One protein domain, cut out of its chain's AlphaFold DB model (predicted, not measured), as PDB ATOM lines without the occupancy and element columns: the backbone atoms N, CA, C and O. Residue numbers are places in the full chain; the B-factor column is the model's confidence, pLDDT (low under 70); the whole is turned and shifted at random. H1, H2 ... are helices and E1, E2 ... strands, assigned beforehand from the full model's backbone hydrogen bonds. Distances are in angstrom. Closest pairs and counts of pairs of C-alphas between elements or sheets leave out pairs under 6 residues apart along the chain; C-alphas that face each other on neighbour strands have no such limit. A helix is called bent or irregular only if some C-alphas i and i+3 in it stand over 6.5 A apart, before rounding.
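This is residues 67 to 180 of the 182 residues of the protein "F-box domain-containing protein" of Galerina marginata (strain CBS 339.88) (UniProt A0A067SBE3). An elongated, loose model with a head of five helices, H1 to H5, at one end: H1 and H4 run side by side, H2 and H3 fold back on each other, and H5 packs on H2 and H4. Past H5 comes a small two-stranded hairpin, E1 and E2, then the short H6, and residues 168 to 180 with H7 stick out at the far end. The printed part has 114 residues, with seven named helices and two named strands in the order H1 H2 H3 H4 H5 E1 E2 H6 H7; the sheet, E1 - E2, is antiparallel, and the class is mostly helix. The radius of gyration of the C-alphas is 16.7 A, and they span 56 by 29 by 26 A.

H1, residues 68 to 76, begins at C-alpha 68 (181.684, 151.489, 171.683) and is 12.5 A long. H2 is residues 80 to 89, 14.7 A, and H3 residues 91 to 97, 9.8 A. H4, residues 100 to 111, is the longest helix, 17.7 A; it is irregular, with C-alphas 101 and 104 lying 7.4 A apart. H5 is residues 125 to 133, 12.0 A, beginning at C-alpha 125 (171.877, 165.263, 181.371). E1 is residues 149 to 151, E2 156 to 158 and H6 163 to 166. H7, residues 170 to 178, 12.4 A, ends at C-alpha 178 (139.782, 178.834, 189.455).

H1 touches H4 at a shallow tilt of 24 degrees, the same way, the closest C-alphas being those of Lys 76 and Thr 109, 4.9 A. H2 and H3 touch only at the corner, Cys 87 to Arg 94, 4.0 A. H2 touches H5 about perpendicular, 75 degrees, closest at Lys 81 and Phe 133, 5.5 A. H4, with residues 106 to 110 alone, only just touches H2, with 3 pairs of C-alphas within 8 A, the closest Pro 80 and Thr 109, 6.0 A. H4 touches H5 at a steep tilt of 38 degrees, closest at Trp 106 and Asp 125, 5.9 A. The closest C-alphas of H5 and E2 are Phe 131 and Arg 157, 6.7 A. In the hairpin E1 and E2, N 151 and O 156 are 2.8 A apart, within hydrogen-bond range. E2 and H6 are near each other, with 6 pairs within 10 A; H6 and H7 are apart. Every O i to N i+4 pair is within range in H1, H3, H5 and H7, against 5 of 6 in H2 and 6 of 8 in H4; H6 is too short for one.

The C-alphas of Pro 67 and Gln 178, the two farthest apart, are 56.9 A from each other. The printed part has no cut. The links H4 to H5 and H5 to E1 are long. Residues 145 to 146 and 179 to 180 are under pLDDT 70.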
ATOM      1  N   PRO A  67     185.513 149.798 169.236       88.88
ATOM      2  CA  PRO A  67     184.587 149.392 170.287       88.88
ATOM      3  C   PRO A  67     183.850 150.593 170.888       88.88
ATOM      4  O   PRO A  67     184.460 151.630 171.159       88.88
ATOM      5  N   MET A  68     182.551 150.428 171.155       86.94
ATOM      6  CA  MET A  68     181.684 151.489 171.683       86.94
ATOM      7  C   MET A  68     182.257 152.166 172.932       86.94
ATOM      8  O   MET A  68     182.226 153.387 173.027       86.94
ATOM      9  N   GLU A  69     182.853 151.396 173.843       89.00
ATOM     10  CA  GLU A  69     183.442 151.928 175.076       89.00
ATOM     11  C   GLU A  69     184.576 152.935 174.813       89.00
ATOM     12  O   GLU A  69     184.647 153.951 175.495       89.00
ATOM     13  N   LEU A  70     185.409 152.739 173.780       90.50
ATOM     14  CA  LEU A  70     186.460 153.705 173.417       90.50
ATOM     15  C   LEU A  70     185.880 154.984 172.792       90.50
ATOM     16  O   LEU A  70     186.402 156.084 172.991       90.50
ATOM     17  N   ILE A  71     184.774 154.854 172.055       89.88
ATOM     18  CA  ILE A  71     184.034 156.001 171.520       89.88
ATOM     19  C   ILE A  71     183.404 156.797 172.673       89.88
ATOM     20  O   ILE A  71     183.487 158.022 172.684       89.88
ATOM     21  N   LEU A  72     182.819 156.123 173.668       90.38
ATOM     22  CA  LEU A  72     182.270 156.770 174.865       90.38
ATOM     23  C   LEU A  72     183.366 157.403 175.737       90.38
ATOM     24  O   LEU A  72     183.157 158.488 176.274       90.38
ATOM     25  N   GLU A  73     184.540 156.781 175.850       92.88
ATOM     26  CA  GLU A  73     185.659 157.334 176.620       92.88
ATOM     27  C   GLU A  73     186.197 158.623 175.991       92.88
ATOM     28  O   GLU A  73     186.337 159.641 176.666       92.88
ATOM     29  N   THR A  74     186.409 158.631 174.673       91.19
ATOM     30  CA  THR A  74     186.784 159.866 173.964       91.19
ATOM     31  C   THR A  74     185.674 160.921 174.028       91.19
ATOM     32  O   THR A  74     185.968 162.100 174.238       91.19
ATOM     33  N   ALA A  75     184.402 160.515 173.947       91.69
ATOM     34  CA  ALA A  75     183.248 161.406 174.054       91.69
ATOM     35  C   ALA A  75     183.151 162.161 175.395       91.69
ATOM     36  O   ALA A  75     182.769 163.332 175.380       91.69
ATOM     37  N   LYS A  76     183.552 161.555 176.526       93.81
ATOM     38  CA  LYS A  76     183.591 162.213 177.854       93.81
ATOM     39  C   LYS A  76     184.400 163.508 177.854       93.81
ATOM     40  O   LYS A  76     184.000 164.490 178.477       93.81
ATOM     41  N   SER A  77     185.530 163.504 177.144       93.56
ATOM     42  CA  SER A  77     186.469 164.633 177.076       93.56
ATOM     43  C   SER A  77     185.984 165.809 176.218       93.56
ATOM     44  O   SER A  77     186.573 166.888 176.263       93.56
ATOM     45  N   LEU A  78     184.912 165.624 175.439       94.75
ATOM     46  CA  LEU A  78     184.373 166.662 174.566       94.75
ATOM     47  C   LEU A  78     183.599 167.717 175.357       94.75
ATOM     48  O   LEU A  78     182.978 167.431 176.378       94.75
ATOM     49  N   HIS A  79     183.547 168.937 174.826       96.25
ATOM     50  CA  HIS A  79     182.633 169.952 175.333       96.25
ATOM     51  C   HIS A  79     181.170 169.541 175.024       96.25
ATOM     52  O   HIS A  79     180.901 169.046 173.921       96.25
ATOM     53  N   PRO A  80     180.181 169.777 175.917       97.00
ATOM     54  CA  PRO A  80     178.808 169.286 175.731       97.00
ATOM     55  C   PRO A  80     178.151 169.694 174.403       97.00
ATOM     56  O   PRO A  80     177.350 168.947 173.841       97.00
ATOM     57  N   LYS A  81     178.512 170.867 173.864       95.81
ATOM     58  CA  LYS A  81     178.059 171.350 172.547       95.81
ATOM     59  C   LYS A  81     178.481 170.431 171.393       95.81
ATOM     60  O   LYS A  81     177.702 170.224 170.463       95.81
ATOM     61  N   ASP A  82     179.686 169.878 171.459       95.31
ATOM     62  CA  ASP A  82     180.247 169.033 170.406       95.31
ATOM     63  C   ASP A  82     179.719 167.601 170.535       95.31
ATOM     64  O   ASP A  82     179.360 166.977 169.536       95.31
ATOM     65  N   LEU A  83     179.504 167.132 171.770       96.19
ATOM     66  CA  LEU A  83     178.791 165.882 172.040       96.19
ATOM     67  C   LEU A  83     177.345 165.914 171.496       96.19
ATOM     68  O   LEU A  83     176.881 164.968 170.852       96.19
ATOM     69  N   LEU A  84     176.649 167.045 171.660       96.06
ATOM     70  CA  LEU A  84     175.345 167.309 171.039       96.06
ATOM     71  C   LEU A  84     175.404 167.378 169.503       96.06
ATOM     72  O   LEU A  84     174.409 167.063 168.843       96.06
ATOM     73  N   ALA A  85     176.526 167.799 168.914       94.75
ATOM     74  CA  ALA A  85     176.718 167.790 167.464       94.75
ATOM     75  C   ALA A  85     176.923 166.358 166.933       94.75
ATOM     76  O   ALA A  85     176.272 165.978 165.957       94.75
ATOM     77  N   LEU A  86     177.721 165.528 167.622       93.06
ATOM     78  CA  LEU A  86     177.885 164.099 167.308       93.06
ATOM     79  C   LEU A  86     176.537 163.359 167.287       93.06
ATOM     80  O   LEU A  86     176.240 162.650 166.324       93.06
ATOM     81  N   CYS A  87     175.668 163.629 168.268       93.88
ATOM     82  CA  CYS A  87     174.299 163.091 168.358       93.88
ATOM     83  C   CYS A  87     173.337 163.527 167.226       93.88
ATOM     84  O   CYS A  87     172.154 163.158 167.245       93.88
ATOM     85  N   ARG A  88     173.792 164.363 166.283       91.19
ATOM     86  CA  ARG A  88     173.011 164.844 165.128       91.19
ATOM     87  C   ARG A  88     173.583 164.423 163.784       91.19
ATOM     88  O   ARG A  88     172.807 164.254 162.851       91.19
ATOM     89  N   VAL A  89     174.903 164.276 163.677       90.44
ATOM     90  CA  VAL A  89     175.565 163.911 162.411       90.44
ATOM     91  C   VAL A  89     175.655 162.401 162.187       90.44
ATOM     92  O   VAL A  89     175.812 161.976 161.048       90.44
ATOM     93  N   ASN A  90     175.534 161.585 163.240       89.00
ATOM     94  CA  ASN A  90     175.602 160.127 163.144       89.00
ATOM     95  C   ASN A  90     174.490 159.471 163.983       89.00
ATOM     96  O   ASN A  90     174.415 159.669 165.196       89.00
ATOM     97  N   ILE A  91     173.637 158.673 163.332       89.69
ATOM     98  CA  ILE A  91     172.503 157.984 163.968       89.69
ATOM     99  C   ILE A  91     172.944 156.889 164.955       89.69
ATOM    100  O   ILE A  91     172.365 156.773 166.029       89.69
ATOM    101  N   LEU A  92     174.031 156.165 164.670       89.44
ATOM    102  CA  LEU A  92     174.557 155.134 165.571       89.44
ATOM    103  C   LEU A  92     175.116 155.755 166.857       89.44
ATOM    104  O   LEU A  92     174.877 155.246 167.952       89.44
ATOM    105  N   LEU A  93     175.826 156.884 166.736       90.31
ATOM    106  CA  LEU A  93     176.303 157.635 167.900       90.31
ATOM    107  C   LEU A  93     175.141 158.257 168.668       90.31
ATOM    108  O   LEU A  93     175.150 158.226 169.892       90.31
ATOM    109  N   ARG A  94     174.122 158.776 167.975       93.81
ATOM    110  CA  ARG A  94     172.902 159.298 168.599       93.81
ATOM    111  C   ARG A  94     172.226 158.255 169.487       93.81
ATOM    112  O   ARG A  94     171.956 158.552 170.648       93.81
ATOM    113  N   ASP A  95     171.972 157.061 168.962       93.25
ATOM    114  CA  ASP A  95     171.257 156.010 169.693       93.25
ATOM    115  C   ASP A  95     172.045 155.533 170.919       93.25
ATOM    116  O   ASP A  95     171.462 155.209 171.952       93.25
ATOM    117  N   ARG A  96     173.380 155.541 170.836       93.00
ATOM    118  CA  ARG A  96     174.275 155.114 171.921       93.00
ATOM    119  C   ARG A  96     174.501 156.197 172.970       93.00
ATOM    120  O   ARG A  96     174.409 155.905 174.158       93.00
ATOM    121  N   LEU A  97     174.735 157.439 172.552       94.88
ATOM    122  CA  LEU A  97     174.939 158.576 173.449       94.88
ATOM    123  C   LEU A  97     173.647 159.005 174.149       94.88
ATOM    124  O   LEU A  97     173.712 159.493 175.269       94.88
ATOM    125  N   LEU A  98     172.472 158.824 173.542       94.81
ATOM    126  CA  LEU A  98     171.193 159.126 174.198       94.81
ATOM    127  C   LEU A  98     170.612 157.936 174.986       94.81
ATOM    128  O   LEU A  98     169.588 158.092 175.653       94.81
ATOM    129  N   ALA A  99     171.261 156.767 174.959       94.56
ATOM    130  CA  ALA A  99     170.885 155.629 175.790       94.56
ATOM    131  C   ALA A  99     171.238 155.852 177.270       94.56
ATOM    132  O   ALA A  99     172.207 156.525 177.621       94.56
ATOM    133  N   ARG A 100     170.490 155.193 178.166       93.50
ATOM    134  CA  ARG A 100     170.709 155.256 179.624       93.50
ATOM    135  C   ARG A 100     172.111 154.792 180.054       93.50
ATOM    136  O   ARG A 100     172.586 155.234 181.095       93.50
ATOM    137  N   SER A 101     172.767 153.938 179.265       92.19
ATOM    138  CA  SER A 101     174.144 153.479 179.491       92.19
ATOM    139  C   SER A 101     175.178 154.604 179.391       92.19
ATOM    140  O   SER A 101     176.140 154.604 180.146       92.19
ATOM    141  N   ALA A 102     174.958 155.608 178.536       94.38
ATOM    142  CA  ALA A 102     175.860 156.750 178.373       94.38
ATOM    143  C   ALA A 102     175.653 157.854 179.432       94.38
ATOM    144  O   ALA A 102     176.172 158.960 179.287       94.38
ATOM    145  N   ARG A 103     174.891 157.599 180.507       94.44
ATOM    146  CA  ARG A 103     174.591 158.625 181.519       94.44
ATOM    147  C   ARG A 103     175.836 159.137 182.248       94.44
ATOM    148  O   ARG A 103     175.913 160.334 182.505       94.44
ATOM    149  N   SER A 104     176.777 158.251 182.575       94.19
ATOM    150  CA  SER A 104     178.093 158.636 183.098       94.19
ATOM    151  C   SER A 104     178.772 159.588 182.118       94.19
ATOM    152  O   SER A 104     178.978 160.747 182.455       94.19
ATOM    153  N   CYS A 105     178.920 159.174 180.852       96.12
ATOM    154  CA  CYS A 105     179.528 159.995 179.803       96.12
ATOM    155  C   CYS A 105     179.005 161.441 179.778       96.12
ATOM    156  O   CYS A 105     179.806 162.371 179.792       96.12
ATOM    157  N   TRP A 106     177.684 161.652 179.809       97.25
ATOM    158  CA  TRP A 106     177.116 163.007 179.864       97.25
ATOM    159  C   TRP A 106     177.407 163.755 181.161       97.25
ATOM    160  O   TRP A 106     177.639 164.960 181.116       97.25
ATOM    161  N   ARG A 107     177.380 163.075 182.310       95.69
ATOM    162  CA  ARG A 107     177.709 163.679 183.603       95.69
ATOM    163  C   ARG A 107     179.171 164.110 183.658       95.69
ATOM    164  O   ARG A 107     179.431 165.251 184.019       95.69
ATOM    165  N   GLU A 108     180.101 163.253 183.248       95.69
ATOM    166  CA  GLU A 108     181.517 163.613 183.149       95.69
ATOM    167  C   GLU A 108     181.732 164.779 182.162       95.69
ATOM    168  O   GLU A 108     182.359 165.775 182.522       95.69
ATOM    169  N   THR A 109     181.123 164.735 180.970       96.94
ATOM    170  CA  THR A 109     181.165 165.834 179.984       96.94
ATOM    171  C   THR A 109     180.623 167.164 180.526       96.94
ATOM    172  O   THR A 109     181.171 168.221 180.209       96.94
ATOM    173  N   LEU A 110     179.562 167.151 181.339       97.00
ATOM    174  CA  LEU A 110     179.018 168.364 181.964       97.00
ATOM    175  C   LEU A 110     179.912 168.879 183.100       97.00
ATOM    176  O   LEU A 110     180.157 170.081 183.166       97.00
ATOM    177  N   ASN A 111     180.441 167.985 183.940       95.50
ATOM    178  CA  ASN A 111     181.337 168.328 185.051       95.50
ATOM    179  C   ASN A 111     182.652 168.975 184.576       95.50
ATOM    180  O   ASN A 111     183.253 169.754 185.311       95.50
ATOM    181  N   ASN A 112     183.077 168.698 183.339       94.56
ATOM    182  CA  ASN A 112     184.238 169.337 182.713       94.56
ATOM    183  C   ASN A 112     184.023 170.836 182.393       94.56
ATOM    184  O   ASN A 112     184.985 171.532 182.065       94.56
ATOM    185  N   VAL A 113     182.792 171.361 182.475       96.94
ATOM    186  CA  VAL A 113     182.502 172.782 182.221       96.94
ATOM    187  C   VAL A 113     182.542 173.585 183.523       96.94
ATOM    188  O   VAL A 113     181.608 173.567 184.323       96.94
ATOM    189  N   LEU A 114     183.617 174.358 183.702       95.94
ATOM    190  CA  LEU A 114     183.793 175.240 184.858       95.94
ATOM    191  C   LEU A 114     182.619 176.221 185.021       95.94
ATOM    192  O   LEU A 114     182.244 176.928 184.086       95.94
ATOM    193  N   GLY A 115     182.067 176.287 186.235       94.94
ATOM    194  CA  GLY A 115     180.972 177.198 186.589       94.94
ATOM    195  C   GLY A 115     179.583 176.780 186.093       94.94
ATOM    196  O   GLY A 115     178.627 177.531 186.291       94.94
ATOM    197  N   LEU A 116     179.438 175.604 185.473       95.56
ATOM    198  CA  LEU A 116     178.130 175.042 185.149       95.56
ATOM    199  C   LEU A 116     177.477 174.475 186.429       95.56
ATOM    200  O   LEU A 116     178.104 173.659 187.101       95.56
ATOM    201  N   PRO A 117     176.245 174.877 186.796       93.38
ATOM    202  CA  PRO A 117     175.551 174.275 187.930       93.38
ATOM    203  C   PRO A 117     175.063 172.858 187.598       93.38
ATOM    204  O   PRO A 117     174.876 172.506 186.432       93.38
ATOM    205  N   ASP A 118     174.799 172.063 188.635       92.94
ATOM    206  CA  ASP A 118     174.297 170.697 188.484       92.94
ATOM    207  C   ASP A 118     173.021 170.614 187.631       92.94
ATOM    208  O   ASP A 118     172.130 171.473 187.680       92.94
ATOM    209  N   CYS A 119     172.905 169.512 186.886       94.75
ATOM    210  CA  CYS A 119     171.725 169.175 186.096       94.75
ATOM    211  C   CYS A 119     170.466 169.159 186.994       94.75
ATOM    212  O   CYS A 119     170.362 168.328 187.902       94.75
ATOM    213  N   PRO A 120     169.492 170.067 186.783       92.62
ATOM    214  CA  PRO A 120     168.424 170.285 187.747       92.62
ATOM    215  C   PRO A 120     167.367 169.178 187.683       92.62
ATOM    216  O   PRO A 120     166.938 168.761 186.603       92.62
ATOM    217  N   ALA A 121     166.871 168.761 188.853       91.00
ATOM    218  CA  ALA A 121     165.892 167.683 188.995       91.00
ATOM    219  C   ALA A 121     164.688 167.849 188.048       91.00
ATOM    220  O   ALA A 121     163.983 168.860 188.100       91.00
ATOM    221  N   GLY A 122     164.466 166.859 187.177       89.12
ATOM    222  CA  GLY A 122     163.437 166.876 186.129       89.12
ATOM    223  C   GLY A 122     163.968 167.074 184.702       89.12
ATOM    224  O   GLY A 122     163.195 166.919 183.761       89.12
ATOM    225  N   LEU A 123     165.261 167.366 184.516       93.12
ATOM    226  CA  LEU A 123     165.945 167.208 183.226       93.12
ATOM    227  C   LEU A 123     166.833 165.961 183.229       93.12
ATOM    228  O   LEU A 123     167.349 165.547 184.268       93.12
ATOM    229  N   THR A 124     167.036 165.373 182.052       95.00
ATOM    230  CA  THR A 124     168.158 164.459 181.812       95.00
ATOM    231  C   THR A 124     169.410 165.238 181.421       95.00
ATOM    232  O   THR A 124     169.330 166.337 180.873       95.00
ATOM    233  N   ASP A 125     170.578 164.644 181.649       96.25
ATOM    234  CA  ASP A 125     171.877 165.263 181.371       96.25
ATOM    235  C   ASP A 125     172.011 165.751 179.891       96.25
ATOM    236  O   ASP A 125     172.380 166.911 179.681       96.25
ATOM    237  N   PRO A 126     171.558 165.003 178.852       95.88
ATOM    238  CA  PRO A 126     171.513 165.504 177.468       95.88
ATOM    239  C   PRO A 126     170.490 166.631 177.228       95.88
ATOM    240  O   PRO A 126     170.713 167.513 176.394       95.88
ATOM    241  N   GLN A 127     169.348 166.622 177.929       95.06
ATOM    242  CA  GLN A 127     168.354 167.702 177.837       95.06
ATOM    243  C   GLN A 127     168.885 168.990 178.463       95.06
ATOM    244  O   GLN A 127     168.687 170.062 177.891       95.06
ATOM    245  N   TYR A 128     169.577 168.889 179.598       96.62
ATOM    246  CA  TYR A 128     170.230 170.019 180.246       96.62
ATOM    247  C   TYR A 128     171.353 170.585 179.371       96.62
ATOM    248  O   TYR A 128     171.355 171.787 179.101       96.62
ATOM    249  N   ALA A 129     172.206 169.728 178.798       96.50
ATOM    250  CA  ALA A 129     173.196 170.146 177.809       96.50
ATOM    251  C   ALA A 129     172.545 170.909 176.636       96.50
ATOM    252  O   ALA A 129     172.977 172.006 176.286       96.50
ATOM    253  N   SER A 130     171.462 170.373 176.060       95.06
ATOM    254  CA  SER A 130     170.719 171.018 174.964       95.06
ATOM    255  C   SER A 130     170.048 172.336 175.388       95.06
ATOM    256  O   SER A 130     169.939 173.282 174.600       95.06
ATOM    257  N   PHE A 131     169.626 172.447 176.649       95.38
ATOM    258  CA  PHE A 131     169.051 173.665 177.221       95.38
ATOM    259  C   PHE A 131     170.100 174.757 177.508       95.38
ATOM    260  O   PHE A 131     169.789 175.946 177.391       95.38
ATOM    261  N   VAL A 132     171.353 174.399 177.787       94.88
ATOM    262  CA  VAL A 132     172.433 175.373 178.021       94.88
ATOM    263  C   VAL A 132     173.163 175.740 176.725       94.88
ATOM    264  O   VAL A 132     173.194 176.911 176.355       94.88
ATOM    265  N   PHE A 133     173.700 174.759 175.998       94.50
ATOM    266  CA  PHE A 133     174.735 174.978 174.973       94.50
ATOM    267  C   PHE A 133     174.230 175.105 173.531       94.50
ATOM    268  O   PHE A 133     175.030 175.265 172.606       94.50
ATOM    269  N   ASP A 134     172.917 175.006 173.323       91.81
ATOM    270  CA  ASP A 134     172.334 174.789 172.001       91.81
ATOM    271  C   ASP A 134     171.360 175.889 171.543       91.81
ATOM    272  O   ASP A 134     171.037 176.817 172.278       91.81
ATOM    273  N   ILE A 135     170.874 175.798 170.303       91.25
ATOM    274  CA  ILE A 135     170.003 176.813 169.677       91.25
ATOM    275  C   ILE A 135     168.756 176.244 168.976       91.25
ATOM    276  O   ILE A 135     167.910 177.007 168.496       91.25
ATOM    277  N   PHE A 136     168.587 174.919 168.943       92.25
ATOM    278  CA  PHE A 136     167.373 174.287 168.410       92.25
ATOM    279  C   PHE A 136     166.159 174.508 169.323       92.25
ATOM    280  O   PHE A 136     166.271 174.651 170.541       92.25
ATOM    281  N   CYS A 137     164.967 174.521 168.726       93.94
ATOM    282  CA  CYS A 137     163.710 174.495 169.470       93.94
ATOM    283  C   CYS A 137     163.527 173.129 170.152       93.94
ATOM    284  O   CYS A 137     163.501 172.110 169.464       93.94
ATOM    285  N   MET A 138     163.315 173.098 171.469       93.12
ATOM    286  CA  MET A 138     163.127 171.847 172.220       93.12
ATOM    287  C   MET A 138     161.812 171.125 171.879       93.12
ATOM    288  O   MET A 138     161.723 169.922 172.078       93.12
ATOM    289  N   ALA A 139     160.815 171.830 171.328       93.31
ATOM    290  CA  ALA A 139     159.522 171.244 170.959       93.31
ATOM    291  C   ALA A 139     159.458 170.685 169.524       93.31
ATOM    292  O   ALA A 139     158.711 169.747 169.276       93.31
ATOM    293  N   CYS A 140     160.194 171.257 168.560       93.00
ATOM    294  CA  CYS A 140     160.129 170.825 167.151       93.00
ATOM    295  C   CYS A 140     161.479 170.471 166.516       93.00
ATOM    296  O   CYS A 140     161.532 170.212 165.318       93.00
ATOM    297  N   GLY A 141     162.581 170.532 167.267       91.31
ATOM    298  CA  GLY A 141     163.929 170.229 166.775       91.31
ATOM    299  C   GLY A 141     164.479 171.191 165.714       91.31
ATOM    300  O   GLY A 141     165.641 171.071 165.345       91.31
ATOM    301  N   ALA A 142     163.696 172.156 165.222       90.12
ATOM    302  CA  ALA A 142     164.117 173.045 164.146       90.12
ATOM    303  C   ALA A 142     165.198 174.042 164.598       90.12
ATOM    304  O   ALA A 142     165.080 174.686 165.649       90.12
ATOM    305  N   LEU A 143     166.216 174.224 163.751       86.38
ATOM    306  CA  LEU A 143     167.207 175.289 163.886       86.38
ATOM    307  C   LEU A 143     166.532 176.635 163.602       86.38
ATOM    308  O   LEU A 143     166.094 176.900 162.478       86.38
ATOM    309  N   SER A 144     166.423 177.504 164.607       70.94
ATOM    310  CA  SER A 144     165.654 178.738 164.439       70.94
ATOM    311  C   SER A 144     166.486 179.854 163.813       70.94
ATOM    312  O   SER A 144     167.099 180.657 164.513       70.94
ATOM    313  N   ARG A 145     166.399 179.988 162.480       59.03
ATOM    314  CA  ARG A 145     166.887 181.168 161.729       59.03
ATOM    315  C   ARG A 145     166.236 182.496 162.168       59.03
ATOM    316  O   ARG A 145     166.651 183.555 161.719       59.03
ATOM    317  N   ARG A 146     165.198 182.458 163.017       61.56
ATOM    318  CA  ARG A 146     164.500 183.631 163.576       61.56
ATOM    319  C   ARG A 146     164.289 183.475 165.086       61.56
ATOM    320  O   ARG A 146     163.150 183.398 165.542       61.56
ATOM    321  N   THR A 147     165.412 183.416 165.807       71.00
ATOM    322  CA  THR A 147     165.568 183.480 167.275       71.00
ATOM    323  C   THR A 147     164.607 182.611 168.097       71.00
ATOM    324  O   THR A 147     163.454 182.954 168.357       71.00
ATOM    325  N   CYS A 148     165.120 181.469 168.561       89.62
ATOM    326  CA  CYS A 148     164.554 180.761 169.708       89.62
ATOM    327  C   CYS A 148     164.641 181.635 170.968       89.62
ATOM    328  O   CYS A 148     165.685 182.226 171.232       89.62
ATOM    329  N   GLN A 149     163.565 181.687 171.753       91.44
ATOM    330  CA  GLN A 149     163.555 182.322 173.069       91.44
ATOM    331  C   GLN A 149     163.802 181.255 174.141       91.44
ATOM    332  O   GLN A 149     163.138 180.216 174.149       91.44
ATOM    333  N   THR A 150     164.759 181.513 175.030       92.56
ATOM    334  CA  THR A 150     165.030 180.693 176.218       92.56
ATOM    335  C   THR A 150     164.179 181.197 177.382       92.56
ATOM    336  O   THR A 150     164.099 182.403 177.608       92.56
ATOM    337  N   PHE A 151     163.569 180.281 178.132       92.81
ATOM    338  CA  PHE A 151     162.779 180.558 179.331       92.81
ATOM    339  C   PHE A 151     163.422 179.840 180.530       92.81
ATOM    340  O   PHE A 151     163.081 178.682 180.773       92.81
ATOM    341  N   PRO A 152     164.350 180.482 181.272       90.81
ATOM    342  CA  PRO A 152     165.095 179.847 182.365       90.81
ATOM    343  C   PRO A 152     164.209 179.163 183.408       90.81
ATOM    344  O   PRO A 152     164.371 177.971 183.660       90.81
ATOM    345  N   SER A 153     163.197 179.866 183.922       91.50
ATOM    346  CA  SER A 153     162.272 179.342 184.938       91.50
ATOM    347  C   SER A 153     161.422 178.160 184.456       91.50
ATOM    348  O   SER A 153     160.942 177.382 185.271       91.50
ATOM    349  N   LEU A 154     161.244 178.014 183.137       91.88
ATOM    350  CA  LEU A 154     160.507 176.910 182.510       91.88
ATOM    351  C   LEU A 154     161.436 175.832 181.931       91.88
ATOM    352  O   LEU A 154     160.950 174.871 181.339       91.88
ATOM    353  N   ARG A 155     162.763 176.016 182.040       92.94
ATOM    354  CA  ARG A 155     163.814 175.132 181.500       92.94
ATOM    355  C   ARG A 155     163.580 174.723 180.039       92.94
ATOM    356  O   ARG A 155     163.840 173.592 179.638       92.94
ATOM    357  N   SER A 156     163.053 175.655 179.246       92.81
ATOM    358  CA  SER A 156     162.576 175.399 177.886       92.81
ATOM    359  C   SER A 156     163.080 176.448 176.898       92.81
ATOM    360  O   SER A 156     163.185 177.634 177.220       92.81
ATOM    361  N   ARG A 157     163.381 176.015 175.671       93.88
ATOM    362  CA  ARG A 157     163.786 176.876 174.555       93.88
ATOM    363  C   ARG A 157     162.849 176.660 173.372       93.88
ATOM    364  O   ARG A 157     162.810 175.572 172.800       93.88
ATOM    365  N   LEU A 158     162.107 177.695 172.981       94.12
ATOM    366  CA  LEU A 158     161.050 177.585 171.972       94.12
ATOM    367  C   LEU A 158     161.238 178.594 170.838       94.12
ATOM    368  O   LEU A 158     161.519 179.772 171.061       94.12
ATOM    369  N   CYS A 159     161.026 178.148 169.599       94.25
ATOM    370  CA  CYS A 159     160.912 179.054 168.460       94.25
ATOM    371  C   CYS A 159     159.566 179.796 168.489       94.25
ATOM    372  O   CYS A 159     158.601 179.359 169.125       94.25
ATOM    373  N   LYS A 160     159.474 180.901 167.740       91.62
ATOM    374  CA  LYS A 160     158.277 181.759 167.671       91.62
ATOM    375  C   LYS A 160     156.992 181.006 167.280       91.62
ATOM    376  O   LYS A 160     155.920 181.402 167.719       91.62
ATOM    377  N   LEU A 161     157.104 179.911 166.519       91.88
ATOM    378  CA  LEU A 161     155.976 179.059 166.110       91.88
ATOM    379  C   LEU A 161     155.545 178.048 167.188       91.88
ATOM    380  O   LEU A 161     154.371 177.700 167.268       91.88
ATOM    381  N   CYS A 162     156.477 177.571 168.018       94.19
ATOM    382  CA  CYS A 162     156.176 176.623 169.094       94.19
ATOM    383  C   CYS A 162     155.709 177.322 170.371       94.19
ATOM    384  O   CYS A 162     154.853 176.779 171.064       94.19
ATOM    385  N   ARG A 163     156.216 178.529 170.664       93.12
ATOM    386  CA  ARG A 163     155.868 179.300 171.868       93.12
ATOM    387  C   ARG A 163     154.352 179.370 172.146       93.12
ATOM    388  O   ARG A 163     153.968 178.908 173.213       93.12
ATOM    389  N   PRO A 164     153.480 179.844 171.228       92.69
ATOM    390  CA  PRO A 164     152.039 179.947 171.497       92.69
ATOM    391  C   PRO A 164     151.301 178.597 171.564       92.69
ATOM    392  O   PRO A 164     150.139 178.571 171.945       92.69
ATOM    393  N   ARG A 165     151.942 177.485 171.176       93.81
ATOM    394  CA  ARG A 165     151.362 176.129 171.238       93.81
ATOM    395  C   ARG A 165     151.756 175.357 172.498       93.81
ATOM    396  O   ARG A 165     151.152 174.336 172.785       93.81
ATOM    397  N   ASN A 166     152.807 175.800 173.190       94.44
ATOM    398  CA  ASN A 166     153.408 175.090 174.325       94.44
ATOM    399  C   ASN A 166     153.378 175.912 175.622       94.44
ATOM    400  O   ASN A 166     153.580 175.346 176.690       94.44
ATOM    401  N   LEU A 167     153.151 177.229 175.548       93.88
ATOM    402  CA  LEU A 167     153.034 178.113 176.706       93.88
ATOM    403  C   LEU A 167     151.669 178.802 176.718       93.88
ATOM    404  O   LEU A 167     151.260 179.389 175.716       93.88
ATOM    405  N   ILE A 168     151.035 178.810 177.889       92.06
ATOM    406  CA  ILE A 168     149.911 179.690 178.217       92.06
ATOM    407  C   ILE A 168     150.405 180.872 179.059       92.06
ATOM    408  O   ILE A 168     151.427 180.780 179.742       92.06
ATOM    409  N   ASN A 169     149.706 182.003 178.993       89.81
ATOM    410  CA  ASN A 169     150.031 183.174 179.807       89.81
ATOM    411  C   ASN A 169     149.455 183.058 181.235       89.81
ATOM    412  O   ASN A 169     148.600 182.218 181.516       89.81
ATOM    413  N   GLY A 170     149.908 183.924 182.149       89.19
ATOM    414  CA  GLY A 170     149.488 183.884 183.557       89.19
ATOM    415  C   GLY A 170     147.983 184.089 183.789       89.19
ATOM    416  O   GLY A 170     147.447 183.561 184.760       89.19
ATOM    417  N   ASN A 171     147.283 184.787 182.888       89.25
ATOM    418  CA  ASN A 171     145.833 184.978 182.984       89.25
ATOM    419  C   ASN A 171     145.088 183.685 182.617       89.25
ATOM    420  O   ASN A 171     144.195 183.271 183.348       89.25
ATOM    421  N   GLN A 172     145.514 183.006 181.545       89.00
ATOM    422  CA  GLN A 172     144.997 181.687 181.155       89.00
ATOM    423  C   GLN A 172     145.262 180.630 182.238       89.00
ATOM    424  O   GLN A 172     144.391 179.821 182.551       89.00
ATOM    425  N   LEU A 173     146.450 180.655 182.853       89.81
ATOM    426  CA  LEU A 173     146.786 179.759 183.963       89.81
ATOM    427  C   LEU A 173     145.873 180.004 185.177       89.81
ATOM    428  O   LEU A 173     145.376 179.053 185.777       89.81
ATOM    429  N   ARG A 174     145.600 181.276 185.508       89.94
ATOM    430  CA  ARG A 174     144.689 181.659 186.599       89.94
ATOM    431  C   ARG A 174     143.275 181.116 186.381       89.94
ATOM    432  O   ARG A 174     142.718 180.552 187.317       89.94
ATOM    433  N   THR A 175     142.725 181.241 185.172       89.75
ATOM    434  CA  THR A 175     141.370 180.747 184.870       89.75
ATOM    435  C   THR A 175     141.250 179.227 184.992       89.75
ATOM    436  O   THR A 175     140.225 178.740 185.453       89.75
ATOM    437  N   LEU A 176     142.301 178.464 184.665       86.31
ATOM    438  CA  LEU A 176     142.278 177.001 184.809       86.31
ATOM    439  C   LEU A 176     142.190 176.560 186.279       86.31
ATOM    440  O   LEU A 176     141.375 175.703 186.615       86.31
ATOM    441  N   PHE A 177     142.969 177.176 187.172       82.69
ATOM    442  CA  PHE A 177     142.961 176.822 188.600       82.69
ATOM    443  C   PHE A 177     141.757 177.368 189.382       82.69
ATOM    444  O   PHE A 177     141.475 176.880 190.475       82.69
ATOM    445  N   GLN A 178     141.024 178.347 188.844       78.44
ATOM    446  CA  GLN A 178     139.782 178.834 189.455       78.44
ATOM    447  C   GLN A 178     138.658 177.786 189.416       78.44
ATOM    448  O   GLN A 178     137.845 177.749 190.334       78.44
ATOM    449  N   HIS A 179     138.643 176.898 188.418       65.19
ATOM    450  CA  HIS A 179     137.619 175.857 188.271       65.19
ATOM    451  C   HIS A 179     137.911 174.546 189.031       65.19
ATOM    452  O   HIS A 179     137.090 173.639 188.985       65.19
ATOM    453  N   GLN A 180     139.047 174.431 189.732       61.56
ATOM    454  CA  GLN A 180     139.456 173.217 190.467       61.56
ATOM    455  C   GLN A 180     139.454 173.385 192.002       61.56
ATOM    456  O   GLN A 180     140.184 172.689 192.701       61.56
TER     457      GLN A 180